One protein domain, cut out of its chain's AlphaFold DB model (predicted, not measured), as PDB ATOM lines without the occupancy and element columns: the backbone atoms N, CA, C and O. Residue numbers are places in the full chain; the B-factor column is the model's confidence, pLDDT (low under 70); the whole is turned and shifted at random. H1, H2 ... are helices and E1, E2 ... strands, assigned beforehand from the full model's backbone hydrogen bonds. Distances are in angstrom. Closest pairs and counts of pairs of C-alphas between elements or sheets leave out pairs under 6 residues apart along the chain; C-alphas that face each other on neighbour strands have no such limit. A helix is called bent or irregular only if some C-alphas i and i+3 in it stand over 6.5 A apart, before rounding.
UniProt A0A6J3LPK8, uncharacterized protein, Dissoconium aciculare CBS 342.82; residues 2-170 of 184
ATOM      1  N   ILE A   2      11.612  28.271  -5.783       84.12
ATOM      2  CA  ILE A   2      10.318  28.477  -5.111       84.12
ATOM      3  C   ILE A   2       9.352  29.245  -6.016       84.12
ATOM      4  O   ILE A   2       8.157  28.947  -6.015       84.12
ATOM      5  N   LYS A   3       9.847  30.174  -6.840       86.19
ATOM      6  CA  LYS A   3       9.037  30.941  -7.798       86.19
ATOM      7  C   LYS A   3       8.287  30.052  -8.784       86.19
ATOM      8  O   LYS A   3       7.118  30.319  -9.052       86.19
ATOM      9  N   GLU A   4       8.909  28.969  -9.248       87.19
ATOM     10  CA  GLU A   4       8.277  27.995 -10.153       87.19
ATOM     11  C   GLU A   4       7.137  27.223  -9.465       87.19
ATOM     12  O   GLU A   4       6.215  26.747 -10.119       87.19
ATOM     13  N   CYS A   5       7.154  27.139  -8.131       92.25
ATOM     14  CA  CYS A   5       6.081  26.510  -7.361       92.25
ATOM     15  C   CYS A   5       4.870  27.443  -7.190       92.25
ATOM     16  O   CYS A   5       3.761  26.970  -6.950       92.25
ATOM     17  N   LEU A   6       5.049  28.767  -7.307       93.69
ATOM     18  CA  LEU A   6       3.983  29.742  -7.036       93.69
ATOM     19  C   LEU A   6       2.852  29.678  -8.062       93.69
ATOM     20  O   LEU A   6       1.705  29.997  -7.735       93.69
ATOM     21  N   ARG A   7       3.171  29.308  -9.306       95.44
ATOM     22  CA  ARG A   7       2.208  29.146 -10.396       95.44
ATOM     23  C   ARG A   7       2.684  28.075 -11.358       95.44
ATOM     24  O   ARG A   7       3.778  28.180 -11.897       95.44
ATOM     25  N   PHE A   8       1.822  27.116 -11.645       95.25
ATOM     26  CA  PHE A   8       2.108  26.059 -12.603       95.25
ATOM     27  C   PHE A   8       0.857  25.673 -13.391       95.25
ATOM     28  O   PHE A   8      -0.280  25.938 -12.988       95.25
ATOM     29  N   ASN A   9       1.089  24.994 -14.514       96.31
ATOM     30  CA  ASN A   9       0.054  24.350 -15.310       96.31
ATOM     31  C   ASN A   9       0.267  22.837 -15.274       96.31
ATOM     32  O   ASN A   9       1.394  22.364 -15.404       96.31
ATOM     33  N   ILE A  10      -0.818  22.079 -15.148       95.62
ATOM     34  CA  ILE A  10      -0.797  20.617 -15.215       95.62
ATOM     35  C   ILE A  10      -1.617  20.184 -16.420       95.62
ATOM     36  O   ILE A  10      -2.834  20.368 -16.449       95.62
ATOM     37  N   TYR A  11      -0.957  19.535 -17.372       97.00
ATOM     38  CA  TYR A  11      -1.597  18.867 -18.500       97.00
ATOM     39  C   TYR A  11      -1.618  17.365 -18.233       97.00
ATOM     40  O   TYR A  11      -0.647  16.804 -17.730       97.00
ATOM     41  N   GLY A  12      -2.734  16.701 -18.518       96.62
ATOM     42  CA  GLY A  12      -2.830  15.252 -18.368       96.62
ATOM     43  C   GLY A  12      -3.673  14.632 -19.465       96.62
ATOM     44  O   GLY A  12      -4.704  15.188 -19.839       96.62
ATOM     45  N   TYR A  13      -3.248  13.466 -19.938       97.62
ATOM     46  CA  TYR A  13      -4.060  12.603 -20.788       97.62
ATOM     47  C   TYR A  13      -4.833  11.588 -19.937       97.62
ATOM     48  O   TYR A  13      -4.456  11.323 -18.794       97.62
ATOM     49  N   GLU A  14      -5.914  11.032 -20.480       97.94
ATOM     50  CA  GLU A  14      -6.712  10.004 -19.809       97.94
ATOM     51  C   GLU A  14      -5.840   8.840 -19.314       97.94
ATOM     52  O   GLU A  14      -4.956   8.353 -20.017       97.94
ATOM     53  N   GLY A  15      -6.066   8.428 -18.066       96.38
ATOM     54  CA  GLY A  15      -5.317   7.359 -17.410       96.38
ATOM     55  C   GLY A  15      -3.989   7.790 -16.781       96.38
ATOM     56  O   GLY A  15      -3.451   7.034 -15.974       96.38
ATOM     57  N   ALA A  16      -3.475   8.994 -17.068       97.38
ATOM     58  CA  ALA A  16      -2.241   9.479 -16.449       97.38
ATOM     59  C   ALA A  16      -2.381   9.561 -14.921       97.38
ATOM     60  O   ALA A  16      -3.372  10.092 -14.409       97.38
ATOM     61  N   PHE A  17      -1.371   9.075 -14.200       96.38
ATOM     62  CA  PHE A  17      -1.366   9.007 -12.742       96.38
ATOM     63  C   PHE A  17      -0.063   9.569 -12.173       96.38
ATOM     64  O   PHE A  17       1.020   9.186 -12.607       96.38
ATOM     65  N   SER A  18      -0.181  10.464 -11.195       95.38
ATOM     66  CA  SER A  18       0.923  10.909 -10.350       95.38
ATOM     67  C   SER A  18       0.808  10.210  -9.004       95.38
ATOM     68  O   SER A  18      -0.215  10.358  -8.329       95.38
ATOM     69  N   GLY A  19       1.857   9.468  -8.642       95.62
ATOM     70  CA  GLY A  19       1.969   8.712  -7.397       95.62
ATOM     71  C   GLY A  19       1.940   9.568  -6.131       95.62
ATOM     72  O   GLY A  19       1.800  10.791  -6.191       95.62
ATOM     73  N   ALA A  20       2.055   8.911  -4.978       95.94
ATOM     74  CA  ALA A  20       1.989   9.569  -3.677       95.94
ATOM     75  C   ALA A  20       3.148  10.562  -3.480       95.94
ATOM     76  O   ALA A  20       4.311  10.187  -3.600       95.94
ATOM     77  N   HIS A  21       2.824  11.816  -3.159       96.56
ATOM     78  CA  HIS A  21       3.803  12.867  -2.877       96.56
ATOM     79  C   HIS A  21       3.222  13.978  -1.985       96.56
ATOM     80  O   HIS A  21       2.033  13.983  -1.654       96.56
ATOM     81  N   CYS A  22       4.084  14.906  -1.584       96.38
ATOM     82  CA  CYS A  22       3.806  16.097  -0.796       96.38
ATOM     83  C   CYS A  22       4.357  17.331  -1.513       96.38
ATOM     84  O   CYS A  22       5.460  17.292  -2.054       96.38
ATOM     85  N   ASP A  23       3.638  18.444  -1.412       95.50
ATOM     86  CA  ASP A  23       4.045  19.712  -2.017       95.50
ATOM     87  C   ASP A  23       5.064  20.463  -1.150       95.50
ATOM     88  O   ASP A  23       4.851  20.653   0.056       95.50
ATOM     89  N   VAL A  24       6.137  20.965  -1.772       93.31
ATOM     90  CA  VAL A  24       7.279  21.598  -1.078       93.31
ATOM     91  C   VAL A  24       6.909  22.794  -0.188       93.31
ATOM     92  O   VAL A  24       7.520  22.986   0.865       93.31
ATOM     93  N   LEU A  25       5.886  23.583  -0.548       94.75
ATOM     94  CA  LEU A  25       5.423  24.716   0.277       94.75
ATOM     95  C   LEU A  25       4.263  24.352   1.220       94.75
ATOM     96  O   LEU A  25       3.843  25.175   2.037       94.75
ATOM     97  N   SER A  26       3.769  23.112   1.148       94.50
ATOM     98  CA  SER A  26       2.768  22.543   2.063       94.50
ATOM     99  C   SER A  26       1.479  23.359   2.187       94.50
ATOM    100  O   SER A  26       0.867  23.384   3.253       94.50
ATOM    101  N   GLY A  27       1.107  24.045   1.109       97.06
ATOM    102  CA  GLY A  27      -0.146  24.752   0.889       97.06
ATOM    103  C   GLY A  27      -0.309  24.900  -0.616       97.06
ATOM    104  O   GLY A  27       0.597  25.417  -1.266       97.06
ATOM    105  N   THR A  28      -1.418  24.414  -1.167       97.75
ATOM    106  CA  THR A  28      -1.571  24.261  -2.622       97.75
ATOM    107  C   THR A  28      -2.999  24.520  -3.037       97.75
ATOM    108  O   THR A  28      -3.940  24.090  -2.372       97.75
ATOM    109  N   TRP A  29      -3.172  25.208  -4.158       98.12
ATOM    110  CA  TRP A  29      -4.462  25.366  -4.807       98.12
ATOM    111  C   TRP A  29      -4.374  24.908  -6.255       98.12
ATOM    112  O   TRP A  29      -3.351  25.068  -6.920       98.12
ATOM    113  N   VAL A  30      -5.474  24.353  -6.748       98.12
ATOM    114  CA  VAL A  30      -5.601  23.943  -8.141       98.12
ATOM    115  C   VAL A  30      -7.007  24.208  -8.667       98.12
ATOM    116  O   VAL A  30      -7.996  24.109  -7.938       98.12
ATOM    117  N   HIS A  31      -7.092  24.528  -9.951       98.00
ATOM    118  CA  HIS A  31      -8.323  24.873 -10.645       98.00
ATOM    119  C   HIS A  31      -8.335  24.235 -12.041       98.00
ATOM    120  O   HIS A  31      -7.517  24.606 -12.894       98.00
ATOM    121  N   PRO A  32      -9.231  23.271 -12.315       97.44
ATOM    122  CA  PRO A  32      -9.377  22.718 -13.651       97.44
ATOM    123  C   PRO A  32      -9.924  23.748 -14.637       97.44
ATOM    124  O   PRO A  32     -10.976  24.339 -14.408       97.44
ATOM    125  N   ILE A  33      -9.221  23.924 -15.757       97.81
ATOM    126  CA  ILE A  33      -9.680  24.724 -16.900       97.81
ATOM    127  C   ILE A  33     -10.673  23.895 -17.721       97.81
ATOM    128  O   ILE A  33     -11.765  24.355 -18.042       97.81
ATOM    129  N   PHE A  34     -10.297  22.654 -18.041       98.12
ATOM    130  CA  PHE A  34     -11.147  21.670 -18.710       98.12
ATOM    131  C   PHE A  34     -10.764  20.244 -18.293       98.12
ATOM    132  O   PHE A  34      -9.681  20.011 -17.745       98.12
ATOM    133  N   GLY A  35     -11.644  19.290 -18.601       97.25
ATOM    134  CA  GLY A  35     -11.458  17.875 -18.287       97.25
ATOM    135  C   GLY A  35     -11.670  17.560 -16.808       97.25
ATOM    136  O   GLY A  35     -12.124  18.397 -16.025       97.25
ATOM    137  N   ILE A  36     -11.358  16.321 -16.428       97.50
ATOM    138  CA  ILE A  36     -11.636  15.791 -15.092       97.50
ATOM    139  C   ILE A  36     -10.367  15.198 -14.493       97.50
ATOM    140  O   ILE A  36      -9.725  14.327 -15.088       97.50
ATOM    141  N   LYS A  37     -10.063  15.600 -13.258       97.75
ATOM    142  CA  LYS A  37      -9.045  14.946 -12.429       97.75
ATOM    143  C   LYS A  37      -9.648  14.412 -11.144       97.75
ATOM    144  O   LYS A  37     -10.573  14.993 -10.585       97.75
ATOM    145  N   ARG A  38      -9.090  13.319 -10.642       98.19
ATOM    146  CA  ARG A  38      -9.389  12.788  -9.319       98.19
ATOM    147  C   ARG A  38      -8.166  12.941  -8.431       98.19
ATOM    148  O   ARG A  38      -7.095  12.449  -8.765       98.19
ATOM    149  N   TRP A  39      -8.350  13.631  -7.317       97.81
ATOM    150  CA  TRP A  39      -7.327  13.843  -6.305       97.81
ATOM    151  C   TRP A  39      -7.584  12.904  -5.144       97.81
ATOM    152  O   TRP A  39      -8.708  12.825  -4.647       97.81
ATOM    153  N   TYR A  40      -6.543  12.201  -4.732       97.62
ATOM    154  CA  TYR A  40      -6.527  11.303  -3.594       97.62
ATOM    155  C   TYR A  40      -5.666  11.921  -2.509       97.62
ATOM    156  O   TYR A  40      -4.621  12.474  -2.825       97.62
ATOM    157  N   TRP A  41      -6.063  11.819  -1.245       97.56
ATOM    158  CA  TRP A  41      -5.225  12.284  -0.144       97.56
ATOM    159  C   TRP A  41      -5.450  11.480   1.125       97.56
ATOM    160  O   TRP A  41      -6.491  10.842   1.314       97.56
ATOM    161  N   ILE A  42      -4.476  11.556   2.021       97.00
ATOM    162  CA  ILE A  42      -4.582  11.040   3.382       97.00
ATOM    163  C   ILE A  42      -4.580  12.236   4.324       97.00
ATOM    164  O   ILE A  42      -3.768  13.152   4.200       97.00
ATOM    165  N   HIS A  43      -5.521  12.261   5.266       95.19
ATOM    166  CA  HIS A  43      -5.538  13.329   6.253       95.19
ATOM    167  C   HIS A  43      -4.286  13.212   7.148       95.19
ATOM    168  O   HIS A  43      -4.005  12.113   7.617       95.19
ATOM    169  N   PRO A  44      -3.558  14.301   7.467       94.00
ATOM    170  CA  PRO A  44      -2.282  14.211   8.190       94.00
ATOM    171  C   PRO A  44      -2.356  13.464   9.529       94.00
ATOM    172  O   PRO A  44      -1.431  12.750   9.895       94.00
ATOM    173  N   LYS A  45      -3.480  13.585  10.251       94.12
ATOM    174  CA  LYS A  45      -3.723  12.848  11.513       94.12
ATOM    175  C   LYS A  45      -3.826  11.332  11.332       94.12
ATOM    176  O   LYS A  45      -3.644  10.602  12.299       94.12
ATOM    177  N   ASP A  46      -4.142  10.885  10.124       95.56
ATOM    178  CA  ASP A  46      -4.276   9.473   9.804       95.56
ATOM    179  C   ASP A  46      -2.920   8.869   9.403       95.56
ATOM    180  O   ASP A  46      -2.845   7.651   9.319       95.56
ATOM    181  N   MET A  47      -1.850   9.654   9.200       95.12
ATOM    182  CA  MET A  47      -0.502   9.155   8.881       95.12
ATOM    183  C   MET A  47       0.244   8.699  10.142       95.12
ATOM    184  O   MET A  47       0.459   9.485  11.064       95.12
ATOM    185  N   THR A  48       0.691   7.442  10.173       94.75
ATOM    186  CA  THR A  48       1.556   6.921  11.247       94.75
ATOM    187  C   THR A  48       3.036   7.079  10.905       94.75
ATOM    188  O   THR A  48       3.406   7.249   9.746       94.75
ATOM    189  N   GLU A  49       3.915   6.939  11.900       93.88
ATOM    190  CA  GLU A  49       5.370   6.902  11.674       93.88
ATOM    191  C   GLU A  49       5.789   5.799  10.692       93.88
ATOM    192  O   GLU A  49       6.716   5.980   9.903       93.88
ATOM    193  N   ARG A  50       5.085   4.658  10.704       94.50
ATOM    194  CA  ARG A  50       5.332   3.568   9.757       94.50
ATOM    195  C   ARG A  50       4.954   3.964   8.335       94.50
ATOM    196  O   ARG A  50       5.712   3.656   7.425       94.50
ATOM    197  N   ASP A  51       3.825   4.651   8.161       95.19
ATOM    198  CA  ASP A  51       3.401   5.141   6.846       95.19
ATOM    199  C   ASP A  51       4.412   6.147   6.296       95.19
ATOM    200  O   ASP A  51       4.811   6.019   5.148       95.19
ATOM    201  N   TRP A  52       4.893   7.081   7.126       94.75
ATOM    202  CA  TRP A  52       5.959   8.009   6.735       94.75
ATOM    203  C   TRP A  52       7.244   7.281   6.347       94.75
ATOM    204  O   TRP A  52       7.830   7.583   5.315       94.75
ATOM    205  N   LYS A  53       7.667   6.282   7.128       93.75
ATOM    206  CA  LYS A  53       8.864   5.491   6.814       93.75
ATOM    207  C   LYS A  53       8.722   4.711   5.505       93.75
ATOM    208  O   LYS A  53       9.690   4.601   4.759       93.75
ATOM    209  N   ASP A  54       7.548   4.134   5.259       94.44
ATOM    210  CA  ASP A  54       7.265   3.401   4.029       94.44
ATOM    211  C   ASP A  54       7.187   4.363   2.831       94.44
ATOM    212  O   ASP A  54       7.822   4.096   1.818       94.44
ATOM    213  N   LEU A  55       6.534   5.522   2.973       94.56
ATOM    214  CA  LEU A  55       6.496   6.571   1.950       94.56
ATOM    215  C   LEU A  55       7.897   7.095   1.612       94.56
ATOM    216  O   LEU A  55       8.252   7.165   0.445       94.56
ATOM    217  N   SER A  56       8.734   7.404   2.602       92.56
ATOM    218  CA  SER A  56      10.114   7.849   2.357       92.56
ATOM    219  C   SER A  56      11.007   6.762   1.755       92.56
ATOM    220  O   SER A  56      12.116   7.064   1.324       92.56
ATOM    221  N   ARG A  57      10.587   5.493   1.742       92.94
ATOM    222  CA  ARG A  57      11.314   4.407   1.069       92.94
ATOM    223  C   ARG A  57      10.790   4.189  -0.350       92.94
ATOM    224  O   ARG A  57      11.592   4.088  -1.271       92.94
ATOM    225  N   ASP A  58       9.471   4.109  -0.493       92.56
ATOM    226  CA  ASP A  58       8.793   3.672  -1.717       92.56
ATOM    227  C   ASP A  58       8.391   4.865  -2.620       92.56
ATOM    228  O   ASP A  58       8.127   4.698  -3.808       92.56
ATOM    229  N   ALA A  59       8.405   6.090  -2.082       90.81
ATOM    230  CA  ALA A  59       8.128   7.348  -2.776       90.81
ATOM    231  C   ALA A  59       6.825   7.290  -3.595       90.81
ATOM    232  O   ALA A  59       5.777   6.909  -3.074       90.81
ATOM    233  N   HIS A  60       6.893   7.639  -4.882       90.00
ATOM    234  CA  HIS A  60       5.760   7.633  -5.806       90.00
ATOM    235  C   HIS A  60       5.033   6.280  -5.927       90.00
ATOM    236  O   HIS A  60       3.838   6.272  -6.227       90.00
ATOM    237  N   ASP A  61       5.715   5.164  -5.650       91.94
ATOM    238  CA  ASP A  61       5.153   3.809  -5.712       91.94
ATOM    239  C   ASP A  61       4.475   3.391  -4.400       91.94
ATOM    240  O   ASP A  61       3.898   2.304  -4.299       91.94
ATOM    241  N   TRP A  62       4.542   4.235  -3.366       95.06
ATOM    242  CA  TRP A  62       3.952   3.927  -2.077       95.06
ATOM    243  C   TRP A  62       2.430   3.801  -2.177       95.06
ATOM    244  O   TRP A  62       1.720   4.722  -2.587       95.06
ATOM    245  N   LEU A  63       1.920   2.662  -1.705       91.94
ATOM    246  CA  LEU A  63       0.496   2.420  -1.534       91.94
ATOM    247  C   LEU A  63       0.167   2.284  -0.042       91.94
ATOM    248  O   LEU A  63       0.770   1.460   0.657       91.94
ATOM    249  N   PRO A  64      -0.819   3.040   0.471       90.56
ATOM    250  CA  PRO A  64      -1.217   2.934   1.864       90.56
ATOM    251  C   PRO A  64      -1.834   1.559   2.129       90.56
ATOM    252  O   PRO A  64      -2.776   1.131   1.467       90.56
ATOM    253  N   ARG A  65      -1.335   0.870   3.159       86.94
ATOM    254  CA  ARG A  65      -1.823  -0.469   3.550       86.94
ATOM    255  C   ARG A  65      -3.194  -0.440   4.226       86.94
ATOM    256  O   ARG A  65      -3.820  -1.480   4.406       86.94
ATOM    257  N   ARG A  66      -3.626   0.740   4.674       88.50
ATOM    258  CA  ARG A  66      -4.878   0.960   5.403       88.50
ATOM    259  C   ARG A  66      -5.870   1.702   4.516       88.50
ATOM    260  O   ARG A  66      -5.479   2.533   3.702       88.50
ATOM    261  N   ASN A  67      -7.160   1.457   4.727       84.00
ATOM    262  CA  ASN A  67      -8.228   2.155   4.014       84.00
ATOM    263  C   ASN A  67      -8.481   3.555   4.610       84.00
ATOM    264  O   ASN A  67      -9.477   3.782   5.292       84.00
ATOM    265  N   ILE A  68      -7.524   4.465   4.415       91.50
ATOM    266  CA  ILE A  68      -7.529   5.845   4.945       91.50
ATOM    267  C   ILE A  68      -7.510   6.907   3.837       91.50
ATOM    268  O   ILE A  68      -7.480   8.106   4.117       91.50
ATOM    269  N   VAL A  69      -7.506   6.466   2.577       96.19
ATOM    270  CA  VAL A  69      -7.449   7.344   1.411       96.19
ATOM    271  C   VAL A  69      -8.819   7.951   1.166       96.19
ATOM    272  O   VAL A  69      -9.830   7.257   1.085       96.19
ATOM    273  N   ARG A  70      -8.836   9.267   1.008       96.56
ATOM    274  CA  ARG A  70      -9.996  10.040   0.575       96.56
ATOM    275  C   ARG A  70      -9.797  10.431  -0.877       96.56
ATOM    276  O   ARG A  70      -8.660  10.534  -1.331       96.56
ATOM    277  N   ALA A  71     -10.890  10.647  -1.598       97.12
ATOM    278  CA  ALA A  71     -10.832  11.066  -2.987       97.12
ATOM    279  C   ALA A  71     -11.881  12.132  -3.295       97.12
ATOM    280  O   ALA A  71     -12.993  12.100  -2.768       97.12
ATOM    281  N   ILE A  72     -11.532  13.049  -4.193       97.69
ATOM    282  CA  ILE A  72     -12.431  14.059  -4.741       97.69
ATOM    283  C   ILE A  72     -12.244  14.110  -6.250       97.69
ATOM    284  O   ILE A  72     -11.129  14.024  -6.762       97.69
ATOM    285  N   THR A  73     -13.351  14.214  -6.976       98.25
ATOM    286  CA  THR A  73     -13.325  14.418  -8.426       98.25
ATOM    287  C   THR A  73     -13.505  15.902  -8.692       98.25
ATOM    288  O   THR A  73     -14.532  16.464  -8.322       98.25
ATOM    289  N   LEU A  74     -12.502  16.516  -9.312       97.75
ATOM    290  CA  LEU A  74     -12.489  17.924  -9.676       97.75
ATOM    291  C   LEU A  74     -12.940  18.102 -11.119       97.75
ATOM    292  O   LEU A  74     -12.484  17.402 -12.028       97.75
ATOM    293  N   ARG A  75     -13.837  19.063 -11.300       97.50
ATOM    294  CA  ARG A  75     -14.425  19.469 -12.574       97.50
ATOM    295  C   ARG A  75     -14.165  20.961 -12.812       97.50
ATOM    296  O   ARG A  75     -13.871  21.680 -11.853       97.50
ATOM    297  N   PRO A  76     -14.297  21.446 -14.056       97.62
ATOM    298  CA  PRO A  76     -14.139  22.864 -14.353       97.62
ATOM    299  C   PRO A  76     -15.070  23.738 -13.508       97.62
ATOM    300  O   PRO A  76     -16.206  23.356 -13.223       97.62
ATOM    301  N   GLY A  77     -14.571  24.901 -13.087       94.00
ATOM    302  CA  GLY A  77     -15.279  25.822 -12.190       94.00
ATOM    303  C   GLY A  77     -15.122  25.513 -10.698       94.00
ATOM    304  O   GLY A  77     -15.575  26.297  -9.867       94.00
ATOM    305  N   GLN A  78     -14.458  24.413 -10.334       97.56
ATOM    306  CA  GLN A  78     -14.115  24.104  -8.946       97.56
ATOM    307  C   GLN A  78     -12.669  24.497  -8.641       97.56
ATOM    308  O   GLN A  78     -11.768  24.246  -9.435       97.56
ATOM    309  N   THR A  79     -12.436  25.045  -7.451       97.75
ATOM    310  CA  THR A  79     -11.085  25.221  -6.908       97.75
ATOM    311  C   THR A  79     -10.910  24.282  -5.729       97.75
ATOM    312  O   THR A  79     -11.723  24.279  -4.804       97.75
ATOM    313  N   PHE A  80      -9.847  23.490  -5.762       97.75
ATOM    314  CA  PHE A  80      -9.450  22.642  -4.648       97.75
ATOM    315  C   PHE A  80      -8.248  23.257  -3.948       97.75
ATOM    316  O   PHE A  80      -7.311  23.699  -4.610       97.75
ATOM    317  N   VAL A  81      -8.291  23.295  -2.617       97.94
ATOM    318  CA  VAL A  81      -7.228  23.860  -1.786       97.94
ATOM    319  C   VAL A  81      -6.822  22.827  -0.744       97.94
ATOM    320  O   VAL A  81      -7.643  22.398   0.068       97.94
ATOM    321  N   MET A  82      -5.546  22.452  -0.757       97.38
ATOM    322  CA  MET A  82      -4.897  21.746   0.338       97.38
ATOM    323  C   MET A  82      -4.346  22.793   1.314       97.38
ATOM    324  O   MET A  82      -3.547  23.641   0.903       97.38
ATOM    325  N   PRO A  83      -4.812  22.805   2.576       96.62
ATOM    326  CA  PRO A  83      -4.553  23.909   3.490       96.62
ATOM    327  C   PRO A  83      -3.068  24.030   3.855       96.62
ATOM    328  O   PRO A  83      -2.402  23.008   4.040       96.62
ATOM    329  N   PRO A  84      -2.571  25.267   4.034       97.12
ATOM    330  CA  PRO A  84      -1.190  25.522   4.402       97.12
ATOM    331  C   PRO A  84      -0.865  24.998   5.810       97.12
ATOM    332  O   PRO A  84      -1.704  25.006   6.716       97.12
ATOM    333  N   GLY A  85       0.385  24.589   6.025       95.69
ATOM    334  CA  GLY A  85       0.894  24.172   7.341       95.69
ATOM    335  C   GLY A  85       0.582  22.720   7.699       95.69
ATOM    336  O   GLY A  85       0.727  22.321   8.859       95.69
ATOM    337  N   HIS A  86       0.163  21.937   6.708       95.88
ATOM    338  CA  HIS A  86      -0.067  20.510   6.817       95.88
ATOM    339  C   HIS A  86       0.681  19.777   5.708       95.88
ATOM    340  O   HIS A  86       0.506  20.074   4.530       95.88
ATOM    341  N   LEU A  87       1.468  18.771   6.085       95.31
ATOM    342  CA  LEU A  87       2.105  17.885   5.123       95.31
ATOM    343  C   LEU A  87       1.081  16.841   4.656       95.31
ATOM    344  O   LEU A  87       0.809  15.865   5.360       95.31
ATOM    345  N   ILE A  88       0.441  17.109   3.517       97.12
ATOM    346  CA  ILE A  88      -0.640  16.287   2.965       97.12
ATOM    347  C   ILE A  88      -0.082  15.410   1.848       97.12
ATOM    348  O   ILE A  88       0.246  15.896   0.766       97.12
ATOM    349  N   VAL A  89      -0.034  14.103   2.116       97.12
ATOM    350  CA  VAL A  89       0.280  13.101   1.096       97.12
ATOM    351  C   VAL A  89      -0.909  12.975   0.160       97.12
ATOM    352  O   VAL A  89      -2.035  12.721   0.608       97.12
ATOM    353  N   HIS A  90      -0.659  13.130  -1.132       97.50
ATOM    354  CA  HIS A  90      -1.688  13.080  -2.151       97.50
ATOM    355  C   HIS A  90      -1.192  12.430  -3.446       97.50
ATOM    356  O   HIS A  90       0.002  12.261  -3.672       97.50
ATOM    357  N   ALA A  91      -2.143  12.017  -4.279       97.19
ATOM    358  CA  ALA A  91      -1.920  11.433  -5.595       97.19
ATOM    359  C   ALA A  91      -3.010  11.922  -6.553       97.19
ATOM    360  O   ALA A  91      -4.107  12.297  -6.123       97.19
ATOM    361  N   VAL A  92      -2.733  11.923  -7.856       97.06
ATOM    362  CA  VAL A  92      -3.639  12.524  -8.844       97.06
ATOM    363  C   VAL A  92      -3.812  11.610 -10.040       97.06
ATOM    364  O   VAL A  92      -2.844  11.229 -10.686       97.06
ATOM    365  N   GLN A  93      -5.063  11.318 -10.384       97.81
ATOM    366  CA  GLN A  93      -5.434  10.610 -11.600       97.81
ATOM    367  C   GLN A  93      -6.111  11.563 -12.579       97.81
ATOM    368  O   GLN A  93      -6.998  12.336 -12.214       97.81
ATOM    369  N   THR A  94      -5.738  11.469 -13.847       98.38
ATOM    370  CA  THR A  94      -6.445  12.126 -14.941       98.38
ATOM    371  C   THR A  94      -7.505  11.176 -15.493       98.38
ATOM    372  O   THR A  94      -7.175  10.091 -15.966       98.38
ATOM    373  N   ILE A  95      -8.777  11.565 -15.389       98.12
ATOM    374  CA  ILE A  95      -9.919  10.748 -15.832       98.12
ATOM    375  C   ILE A  95     -10.257  11.051 -17.291       98.12
ATOM    376  O   ILE A  95     -10.528  10.142 -18.053       98.12
ATOM    377  N   GLU A  96     -10.193  12.320 -17.678       97.94
ATOM    378  CA  GLU A  96     -10.365  12.784 -19.057       97.94
ATOM    379  C   GLU A  96      -9.189  13.698 -19.404       97.94
ATOM    380  O   GLU A  96      -8.644  14.330 -18.484       97.94
ATOM    381  N   PRO A  97      -8.801  13.832 -20.688       98.19
ATOM    382  CA  PRO A  97      -7.799  14.813 -21.087       98.19
ATOM    383  C   PRO A  97      -8.114  16.176 -20.468       98.19
ATOM    384  O   PRO A  97      -9.240  16.666 -20.555       98.19
ATOM    385  N   SER A  98      -7.139  16.754 -19.772       97.62
ATOM    386  CA  SER A  98      -7.379  17.895 -18.889       97.62
ATOM    387  C   SER A  98      -6.220  18.876 -18.876       97.62
ATOM    388  O   SER A  98      -5.054  18.511 -19.062       97.62
ATOM    389  N   ALA A  99      -6.565  20.124 -18.578       97.56
ATOM    390  CA  ALA A  99      -5.622  21.155 -18.185       97.56
ATOM    391  C   ALA A  99      -6.088  21.793 -16.876       97.56
ATOM    392  O   ALA A  99      -7.271  22.093 -16.698       97.56
ATOM    393  N   MET A 100      -5.149  22.013 -15.965       97.12
ATOM    394  CA  MET A 100      -5.377  22.704 -14.702       97.12
ATOM    395  C   MET A 100      -4.333  23.795 -14.518       97.12
ATOM    396  O   MET A 100      -3.180  23.610 -14.900       97.12
ATOM    397  N   VAL A 101      -4.733  24.894 -13.890       97.94
ATOM    398  CA  VAL A 101      -3.792  25.844 -13.298       97.94
ATOM    399  C   VAL A 101      -3.714  25.598 -11.801       97.94
ATOM    400  O   VAL A 101      -4.670  25.113 -11.193       97.94
ATOM    401  N   GLY A 102      -2.591  25.939 -11.197       97.75
ATOM    402  CA  GLY A 102      -2.442  25.868  -9.758       97.75
ATOM    403  C   GLY A 102      -1.245  26.651  -9.272       97.75
ATOM    404  O   GLY A 102      -0.576  27.349 -10.034       97.75
ATOM    405  N   GLY A 103      -1.001  26.532  -7.980       97.56
ATOM    406  CA  GLY A 103       0.145  27.129  -7.331       97.56
ATOM    407  C   GLY A 103       0.252  26.669  -5.892       97.56
ATOM    408  O   GLY A 103      -0.733  26.268  -5.266       97.56
ATOM    409  N   MET A 104       1.460  26.762  -5.365       97.06
ATOM    410  CA  MET A 104       1.751  26.548  -3.960       97.06
ATOM    411  C   MET A 104       1.929  27.892  -3.252       97.06
ATOM    412  O   MET A 104       2.290  28.892  -3.873       97.06
ATOM    413  N   PHE A 105       1.658  27.939  -1.950       96.19
ATOM    414  CA  PHE A 105       1.685  29.184  -1.192       96.19
ATOM    415  C   PHE A 105       2.023  28.986   0.286       96.19
ATOM    416  O   PHE A 105       1.738  27.952   0.897       96.19
ATOM    417  N   TRP A 106       2.586  30.039   0.874       95.00
ATOM    418  CA  TRP A 106       2.718  30.194   2.318       95.00
ATOM    419  C   TRP A 106       1.657  31.127   2.886       95.00
ATOM    420  O   TRP A 106       1.202  32.053   2.217       95.00
ATOM    421  N   ASP A 107       1.280  30.876   4.133       94.88
ATOM    422  CA  ASP A 107       0.324  31.661   4.893       94.88
ATOM    423  C   ASP A 107       0.948  32.082   6.226       94.88
ATOM    424  O   ASP A 107       1.406  31.268   7.032       94.88
ATOM    425  N   SER A 108       0.924  33.390   6.471       92.62
ATOM    426  CA  SER A 108       1.337  34.015   7.728       92.62
ATOM    427  C   SER A 108       0.751  33.351   8.983       92.62
ATOM    428  O   SER A 108       1.449  33.250   9.992       92.62
ATOM    429  N   ALA A 109      -0.486  32.847   8.928       93.38
ATOM    430  CA  ALA A 109      -1.175  32.244  10.066       93.38
ATOM    431  C   ALA A 109      -0.581  30.892  10.500       93.38
ATOM    432  O   ALA A 109      -0.813  30.442  11.625       93.38
ATOM    433  N   CYS A 110       0.180  30.220   9.632       95.69
ATOM    434  CA  CYS A 110       0.769  28.911   9.922       95.69
ATOM    435  C   CYS A 110       2.206  28.751   9.407       95.69
ATOM    436  O   CYS A 110       2.703  27.629   9.313       95.69
ATOM    437  N   VAL A 111       2.898  29.861   9.149       95.50
ATOM    438  CA  VAL A 111       4.230  29.880   8.534       95.50
ATOM    439  C   VAL A 111       5.261  29.011   9.260       95.50
ATOM    440  O   VAL A 111       6.029  28.303   8.619       95.50
ATOM    441  N   VAL A 112       5.235  28.969  10.597       96.31
ATOM    442  CA  VAL A 112       6.122  28.096  11.388       96.31
ATOM    443  C   VAL A 112       5.895  26.627  11.033       96.31
ATOM    444  O   VAL A 112       6.841  25.885  10.775       96.31
ATOM    445  N   LYS A 113       4.627  26.202  10.955       96.81
ATOM    446  CA  LYS A 113       4.273  24.830  10.570       96.81
ATOM    447  C   LYS A 113       4.710  24.532   9.141       96.81
ATOM    448  O   LYS A 113       5.120  23.410   8.870       96.81
ATOM    449  N   GLN A 114       4.642  25.508   8.239       96.00
ATOM    450  CA  GLN A 114       5.097  25.337   6.860       96.00
ATOM    451  C   GLN A 114       6.609  25.173   6.764       96.00
ATOM    452  O   GLN A 114       7.060  24.268   6.069       96.00
ATOM    453  N   VAL A 115       7.392  25.949   7.519       95.50
ATOM    454  CA  VAL A 115       8.849  25.748   7.589       95.50
ATOM    455  C   VAL A 115       9.186  24.373   8.171       95.50
ATOM    456  O   VAL A 115      10.087  23.708   7.669       95.50
ATOM    457  N   LYS A 116       8.418  23.890   9.151       95.12
ATOM    458  CA  LYS A 116       8.562  22.524   9.673       95.12
ATOM    459  C   LYS A 116       8.209  21.441   8.644       95.12
ATOM    460  O   LYS A 116       8.864  20.403   8.579       95.12
ATOM    461  N   CYS A 117       7.180  21.659   7.825       95.25
ATOM    462  CA  CYS A 117       6.842  20.737   6.738       95.25
ATOM    463  C   CYS A 117       7.944  20.720   5.669       95.25
ATOM    464  O   CYS A 117       8.373  19.644   5.256       95.25
ATOM    465  N   LEU A 118       8.467  21.892   5.297       93.94
ATOM    466  CA  LEU A 118       9.629  22.020   4.425       93.94
ATOM    467  C   LEU A 118      10.841  21.280   5.007       93.94
ATOM    468  O   LEU A 118      11.526  20.567   4.279       93.94
ATOM    469  N   GLU A 119      11.091  21.404   6.314       92.50
ATOM    470  CA  GLU A 119      12.167  20.668   6.980       92.50
ATOM    471  C   GLU A 119      12.023  19.156   6.754       92.50
ATOM    472  O   GLU A 119      12.984  18.481   6.386       92.50
ATOM    473  N   HIS A 120      10.814  18.622   6.927       92.38
ATOM    474  CA  HIS A 120      10.538  17.204   6.713       92.38
ATOM    475  C   HIS A 120      10.782  16.773   5.260       92.38
ATOM    476  O   HIS A 120      11.429  15.753   5.029       92.38
ATOM    477  N   ILE A 121      10.324  17.564   4.284       92.31
ATOM    478  CA  ILE A 121      10.540  17.285   2.856       92.31
ATOM    479  C   ILE A 121      12.036  17.283   2.528       92.31
ATOM    480  O   ILE A 121      12.510  16.376   1.856       92.31
ATOM    481  N   LEU A 122      12.818  18.223   3.064       89.62
ATOM    482  CA  LEU A 122      14.269  18.260   2.840       89.62
ATOM    483  C   LEU A 122      15.011  17.064   3.463       89.62
ATOM    484  O   LEU A 122      16.052  16.660   2.948       89.62
ATOM    485  N   ARG A 123      14.483  16.466   4.542       88.88
ATOM    486  CA  ARG A 123      15.017  15.212   5.116       88.88
ATOM    487  C   ARG A 123      14.666  13.982   4.282       88.88
ATOM    488  O   ARG A 123      15.381  12.983   4.349       88.88
ATOM    489  N   CYS A 124      13.565  14.029   3.541       89.06
ATOM    490  CA  CYS A 124      13.060  12.933   2.721       89.06
ATOM    491  C   CYS A 124      12.708  13.452   1.317       89.06
ATOM    492  O   CYS A 124      11.534  13.473   0.958       89.06
ATOM    493  N   PRO A 125      13.695  13.892   0.512       86.44
ATOM    494  CA  PRO A 125      13.436  14.645  -0.720       86.44
ATOM    495  C   PRO A 125      12.633  13.867  -1.767       86.44
ATOM    496  O   PRO A 125      11.996  14.463  -2.623       86.44
ATOM    497  N   ASN A 126      12.623  12.538  -1.688       88.38
ATOM    498  CA  ASN A 126      11.877  11.667  -2.588       88.38
ATOM    499  C   ASN A 126      10.358  11.651  -2.352       88.38
ATOM    500  O   ASN A 126       9.646  11.035  -3.139       88.38
ATOM    501  N   ILE A 127       9.849  12.290  -1.294       92.62
ATOM    502  CA  ILE A 127       8.401  12.389  -1.053       92.62
ATOM    503  C   ILE A 127       7.754  13.562  -1.798       92.62
ATOM    504  O   ILE A 127       6.550  13.742  -1.679       92.62
ATOM    505  N   SER A 128       8.521  14.387  -2.513       92.56
ATOM    506  CA  SER A 128       8.040  15.540  -3.284       92.56
ATOM    507  C   SER A 128       8.463  15.389  -4.745       92.56
ATOM    508  O   SER A 128       9.500  14.795  -5.040       92.56
ATOM    509  N   ASN A 129       7.645  15.914  -5.659       88.50
ATOM    510  CA  ASN A 129       7.966  15.957  -7.087       88.50
ATOM    511  C   ASN A 129       8.742  17.228  -7.469       88.50
ATOM    512  O   ASN A 129       9.194  17.363  -8.608       88.50
ATOM    513  N   GLU A 130       8.904  18.163  -6.535       87.62
ATOM    514  CA  GLU A 130       9.610  19.413  -6.762       87.62
ATOM    515  C   GLU A 130      11.105  19.229  -6.478       87.62
ATOM    516  O   GLU A 130      11.492  18.624  -5.472       87.62
ATOM    517  N   PRO A 131      11.991  19.789  -7.318       79.88
ATOM    518  CA  PRO A 131      13.402  19.832  -6.982       79.88
ATOM    519  C   PRO A 131      13.608  20.663  -5.711       79.88
ATOM    520  O   PRO A 131      12.911  21.654  -5.476       79.88
ATOM    521  N   SER A 132      14.623  20.309  -4.919       77.00
ATOM    522  CA  SER A 132      15.027  21.132  -3.774       77.00
ATOM    523  C   SER A 132      15.313  22.570  -4.240       77.00
ATOM    524  O   SER A 132      16.132  22.749  -5.148       77.00
ATOM    525  N   PRO A 133      14.655  23.602  -3.678       78.31
ATOM    526  CA  PRO A 133      14.773  24.947  -4.223       78.31
ATOM    527  C   PRO A 133      16.156  25.542  -3.940       78.31
ATOM    528  O   PRO A 133      16.573  25.651  -2.787       78.31
ATOM    529  N   ILE A 134      16.859  25.937  -5.002       77.88
ATOM    530  CA  ILE A 134      18.201  26.540  -4.934       77.88
ATOM    531  C   ILE A 134      18.140  27.907  -4.229       77.88
ATOM    532  O   ILE A 134      18.983  28.225  -3.395       77.88
ATOM    533  N   ASP A 135      17.078  28.665  -4.496       84.38
ATOM    534  CA  ASP A 135      16.783  30.000  -3.967       84.38
ATOM    535  C   ASP A 135      16.226  29.991  -2.532       84.38
ATOM    536  O   ASP A 135      15.929  31.040  -1.959       84.38
ATOM    537  N   LEU A 136      16.111  28.819  -1.896       86.69
ATOM    538  CA  LEU A 136      15.534  28.701  -0.558       86.69
ATOM    539  C   LEU A 136      16.281  29.560   0.483       86.69
ATOM    540  O   LEU A 136      15.765  29.808   1.564       86.69
ATOM    541  N   GLY A 137      17.550  29.930   0.251       86.75
ATOM    542  CA  GLY A 137      18.350  30.737   1.197       86.75
ATOM    543  C   GLY A 137      17.759  32.099   1.387       86.75
ATOM    544  O   GLY A 137      17.258  32.420   2.464       86.75
ATOM    545  N   ASP A 138      17.762  32.803   0.273       88.69
ATOM    546  CA  ASP A 138      17.296  34.164   0.156       88.69
ATOM    547  C   ASP A 138      15.823  34.244   0.558       88.69
ATOM    548  O   ASP A 138      15.448  35.102   1.352       88.69
ATOM    549  N   VAL A 139      15.000  33.270   0.144       90.94
ATOM    550  CA  VAL A 139      13.583  33.221   0.540       90.94
ATOM    551  C   VAL A 139      13.405  33.118   2.060       90.94
ATOM    552  O   VAL A 139      12.520  33.766   2.616       90.94
ATOM    553  N   LEU A 140      14.231  32.335   2.764       92.50
ATOM    554  CA  LEU A 140      14.145  32.237   4.225       92.50
ATOM    555  C   LEU A 140      14.673  33.492   4.931       92.50
ATOM    556  O   LEU A 140      14.158  33.838   5.994       92.50
ATOM    557  N   ASP A 141      15.683  34.165   4.377       92.75
ATOM    558  CA  ASP A 141      16.177  35.441   4.909       92.75
ATOM    559  C   ASP A 141      15.135  36.556   4.760       92.75
ATOM    560  O   ASP A 141      14.821  37.240   5.741       92.75
ATOM    561  N   GLU A 142      14.514  36.665   3.585       93.62
ATOM    562  CA  GLU A 142      13.407  37.589   3.331       93.62
ATOM    563  C   GLU A 142      12.199  37.275   4.217       93.62
ATOM    564  O   GLU A 142      11.589  38.175   4.801       93.62
ATOM    565  N   LEU A 143      11.886  35.990   4.417       94.19
ATOM    566  CA  LEU A 143      10.828  35.590   5.337       94.19
ATOM    567  C   LEU A 143      11.120  36.055   6.771       94.19
ATOM    568  O   LEU A 143      10.234  36.576   7.445       94.19
ATOM    569  N   VAL A 144      12.356  35.896   7.250       95.12
ATOM    570  CA  VAL A 144      12.762  36.371   8.581       95.12
ATOM    571  C   VAL A 144      12.625  37.886   8.693       95.12
ATOM    572  O   VAL A 144      12.153  38.368   9.727       95.12
ATOM    573  N   ALA A 145      13.025  38.635   7.663       95.88
ATOM    574  CA  ALA A 145      12.885  40.086   7.631       95.88
ATOM    575  C   ALA A 145      11.408  40.505   7.698       95.88
ATOM    576  O   ALA A 145      11.031  41.291   8.572       95.88
ATOM    577  N   LEU A 146      10.558  39.897   6.865       95.44
ATOM    578  CA  LEU A 146       9.121  40.159   6.824       95.44
ATOM    579  C   LEU A 146       8.436  39.840   8.161       95.44
ATOM    580  O   LEU A 146       7.645  40.637   8.666       95.44
ATOM    581  N   ILE A 147       8.745  38.690   8.765       95.56
ATOM    582  CA  ILE A 147       8.131  38.255  10.029       95.56
ATOM    583  C   ILE A 147       8.612  39.113  11.197       95.56
ATOM    584  O   ILE A 147       7.812  39.446  12.070       95.56
ATOM    585  N   ARG A 148       9.880  39.540  11.202       96.00
ATOM    586  CA  ARG A 148      10.393  40.495  12.194       96.00
ATOM    587  C   ARG A 148       9.619  41.811  12.167       96.00
ATOM    588  O   ARG A 148       9.363  42.368  13.228       96.00
ATOM    589  N   GLU A 149       9.260  42.296  10.981       96.06
ATOM    590  CA  GLU A 149       8.509  43.541  10.825       96.06
ATOM    591  C   GLU A 149       7.022  43.370  11.176       96.06
ATOM    592  O   GLU A 149       6.466  44.164  11.932       96.06
ATOM    593  N   LYS A 150       6.361  42.345  10.623       95.19
ATOM    594  CA  LYS A 150       4.895  42.220  10.669       95.19
ATOM    595  C   LYS A 150       4.370  41.417  11.856       95.19
ATOM    596  O   LYS A 150       3.252  41.659  12.299       95.19
ATOM    597  N   MET A 151       5.128  40.431  12.334       94.56
ATOM    598  CA  MET A 151       4.694  39.470  13.359       94.56
ATOM    599  C   MET A 151       5.856  39.068  14.287       94.56
ATOM    600  O   MET A 151       6.192  37.881  14.388       94.56
ATOM    601  N   PRO A 152       6.492  40.031  14.987       94.88
ATOM    602  CA  PRO A 152       7.703  39.786  15.774       94.88
ATOM    603  C   PRO A 152       7.527  38.725  16.868       94.88
ATOM    604  O   PRO A 152       8.490  38.054  17.231       94.88
ATOM    605  N   GLN A 153       6.305  38.516  17.360       95.31
ATOM    606  CA  GLN A 153       5.980  37.491  18.352       95.31
ATOM    607  C   GLN A 153       6.188  36.051  17.847       95.31
ATOM    608  O   GLN A 153       6.447  35.163  18.651       95.31
ATOM    609  N   VAL A 154       6.097  35.817  16.532       94.50
ATOM    610  CA  VAL A 154       6.287  34.492  15.903       94.50
ATOM    611  C   VAL A 154       7.767  34.222  15.602       94.50
ATOM    612  O   VAL A 154       8.189  33.076  15.443       94.50
ATOM    613  N   LEU A 155       8.581  35.279  15.545       94.50
ATOM    614  CA  LEU A 155       9.973  35.215  15.109       94.50
ATOM    615  C   LEU A 155      10.837  34.201  15.885       94.50
ATOM    616  O   LEU A 155      11.597  33.495  15.220       94.50
ATOM    617  N   PRO A 156      10.760  34.077  17.229       95.62
ATOM    618  CA  PRO A 156      11.612  33.135  17.959       95.62
ATOM    619  C   PRO A 156      11.394  31.679  17.533       95.62
ATOM    620  O   PRO A 156      12.361  30.950  17.308       95.62
ATOM    621  N   GLU A 157      10.132  31.275  17.370       94.56
ATOM    622  CA  GLU A 157       9.755  29.921  16.956       94.56
ATOM    623  C   GLU A 157      10.153  29.674  15.495       94.56
ATOM    624  O   GLU A 157      10.812  28.687  15.177       94.56
ATOM    625  N   LEU A 158       9.868  30.632  14.607       94.25
ATOM    626  CA  LEU A 158      10.266  30.546  13.204       94.25
ATOM    627  C   LEU A 158      11.788  30.410  13.038       94.25
ATOM    628  O   LEU A 158      12.262  29.604  12.241       94.25
ATOM    629  N   GLN A 159      12.574  31.177  13.798       93.94
ATOM    630  CA  GLN A 159      14.035  31.110  13.747       93.94
ATOM    631  C   GLN A 159      14.579  29.750  14.186       93.94
ATOM    632  O   GLN A 159      15.627  29.331  13.691       93.94
ATOM    633  N   GLN A 160      13.903  29.064  15.107       93.12
ATOM    634  CA  GLN A 160      14.275  27.711  15.503       93.12
ATOM    635  C   GLN A 160      14.105  26.728  14.337       93.12
ATOM    636  O   GLN A 160      15.047  25.997  14.025       93.12
ATOM    637  N   GLU A 161      12.965  26.773  13.647       93.31
ATOM    638  CA  GLU A 161      12.688  25.908  12.493       93.31
ATOM    639  C   GLU A 161      13.617  26.234  11.306       93.31
ATOM    640  O   GLU A 161      14.223  25.346  10.707       93.31
ATOM    641  N   ILE A 162      13.861  27.520  11.019       93.00
ATOM    642  CA  ILE A 162      14.794  27.943   9.959       93.00
ATOM    643  C   ILE A 162      16.221  27.461  10.239       93.00
ATOM    644  O   ILE A 162      16.931  27.051   9.317       93.00
ATOM    645  N   LYS A 163      16.667  27.468  11.502       90.88
ATOM    646  CA  LYS A 163      17.973  26.898  11.871       90.88
ATOM    647  C   LYS A 163      18.043  25.404  11.554       90.88
ATOM    648  O   LYS A 163      19.101  24.948  11.123       90.88
ATOM    649  N   ALA A 164      16.960  24.648  11.749       89.19
ATOM    650  CA  ALA A 164      16.913  23.229  11.397       89.19
ATOM    651  C   ALA A 164      17.024  23.028   9.878       89.19
ATOM    652  O   ALA A 164      17.858  22.243   9.429       89.19
ATOM    653  N   VAL A 165      16.290  23.824   9.093       89.38
ATOM    654  CA  VAL A 165      16.377  23.824   7.624       89.38
ATOM    655  C   VAL A 165      17.790  24.145   7.132       89.38
ATOM    656  O   VAL A 165      18.336  23.446   6.281       89.38
ATOM    657  N   ARG A 166      18.434  25.171   7.699       86.12
ATOM    658  CA  ARG A 166      19.792  25.582   7.304       86.12
ATOM    659  C   ARG A 166      20.852  24.522   7.579       86.12
ATOM    660  O   ARG A 166      21.782  24.401   6.791       86.12
ATOM    661  N   LYS A 167      20.707  23.737   8.652       84.00
ATOM    662  CA  LYS A 167      21.625  22.627   8.969       84.00
ATOM    663  C   LYS A 167      21.625  21.515   7.918       84.00
ATOM    664  O   LYS A 167      22.557  20.723   7.905       84.00
ATOM    665  N   MET A 168      20.596  21.439   7.077       79.06
ATOM    666  CA  MET A 168      20.493  20.428   6.021       79.06
ATOM    667  C   MET A 168      21.143  20.851   4.702       79.06
ATOM    668  O   MET A 168      21.199  20.056   3.769       79.06
ATOM    669  N   ARG A 169      21.647  22.084   4.604       71.06
ATOM    670  CA  ARG A 169      22.427  22.521   3.439       71.06
ATOM    671  C   ARG A 169      23.843  21.960   3.495       71.06
ATOM    672  O   ARG A 169      24.374  21.763   4.587       71.06
ATOM    673  N   CYS A 170      24.478  21.759   2.335       64.69
ATOM    674  CA  CYS A 170      25.924  21.499   2.302       64.69
ATOM    675  C   CYS A 170      26.649  22.676   2.968       64.69
ATOM    676  O   CYS A 170      26.420  23.843   2.637       64.69
TER     677      CYS A 170
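AT A GLANCE: This is residues 2 to 170 of the 184 residues of an uncharacterized protein of Dissoconium aciculare CBS 342.82 (UniProt A0A6J3LPK8). Two four-stranded sheets stand face to face as a sandwich, its strands crossed at 32 degrees, with the three helices H3, H4 and H5 grouped past one end of it and H2 beside the edge strand E2. The sandwich is wound as a jelly roll, one long hairpin folded over both sheets in four nested antiparallel pairs: E1 with E8, E2 with E7, E3 with E6, E4 with E5. The printed part has 169 residues with five named helices and eight named strands, in the order H1 E1 E2 E3 E4 H2 E5 E6 E7 E8 H3 H4 H5, a mixed class. The sheets run E1 E8 E3 E6 and E2 E7 E4 E5, both antiparallel throughout. The whole is compact, with a radius of gyration of the C-alphas of 16.5 A and spans of 46 by 35 by 28 A.

IN THESE COORDINATES: Begin at C-alpha 2, (10.318, 28.477, -5.111), where the short H1 takes residues 2 to 6. Next find E1 at residues 8 to 12, E2 at 17 to 21, E3 at 28 to 34, 18.9 A long, and E4 at 37 to 42, 16.9 A. H2, residues 49 to 61, is 17.7 A long and irregular: C-alphas 57 and 60 are 9.4 A apart. Then come E5 at 69 to 74, E6 at 80 to 82, E7 at 90 to 94 and E8 at 98 to 104, 19.5 A long. H3 spans residues 111 to 123, 18.5 A. From C-alpha 136 at (15.534, 28.701, -0.558), H4 runs 20.5 A to residue 150; H5 takes residues 155 to 166 and ends at C-alpha 166, (19.792, 25.582, 7.304).

HOW THE PARTS SIT: Look first at the twisted sheet E1 E8 E3 E6: N 10 is 2.8 A from O 100 between E1 and E8, N 31 is 2.8 A from O 101 between E3 and E8, and N 82 is 2.8 A from O 28 between E6 and E3, each within hydrogen-bond range. In the other sheet, N 18 is 2.8 A from O 92 between E2 and E7, N 40 is 2.8 A from O 91 between E4 and E7, and N 70 is 2.8 A from O 41 between E5 and E4, each within hydrogen-bond range. H1 only grazes the first sheet. H2 is on the second, over none of its strands; its closest C-alphas to E2 are His 60 and Gly 19, 4.3 A apart. H5 touches H3, C-alphas 158 and 112 being closest at 5.1 A, the same way at a shallow tilt of 13 degrees. H4 and H5 form a helical hairpin, opposite ways at a shallow tilt of 3 degrees; their closest C-alphas, 148 and 155, are 6.0 A apart. H3 and H4 are apart. H1, H3, H4 and H5 have every O i to N i+4 pair within hydrogen-bond range, H2 7 of 9.

THE WHOLE: The farthest C-alphas, of Glu 14 and Gln 153, are 48.7 A apart. The printed part has no cut; its one long link is H3 to H4, residues 124 to 135. Mean pLDDT of the printed part is 93.7, and residue 170 alone is under 70.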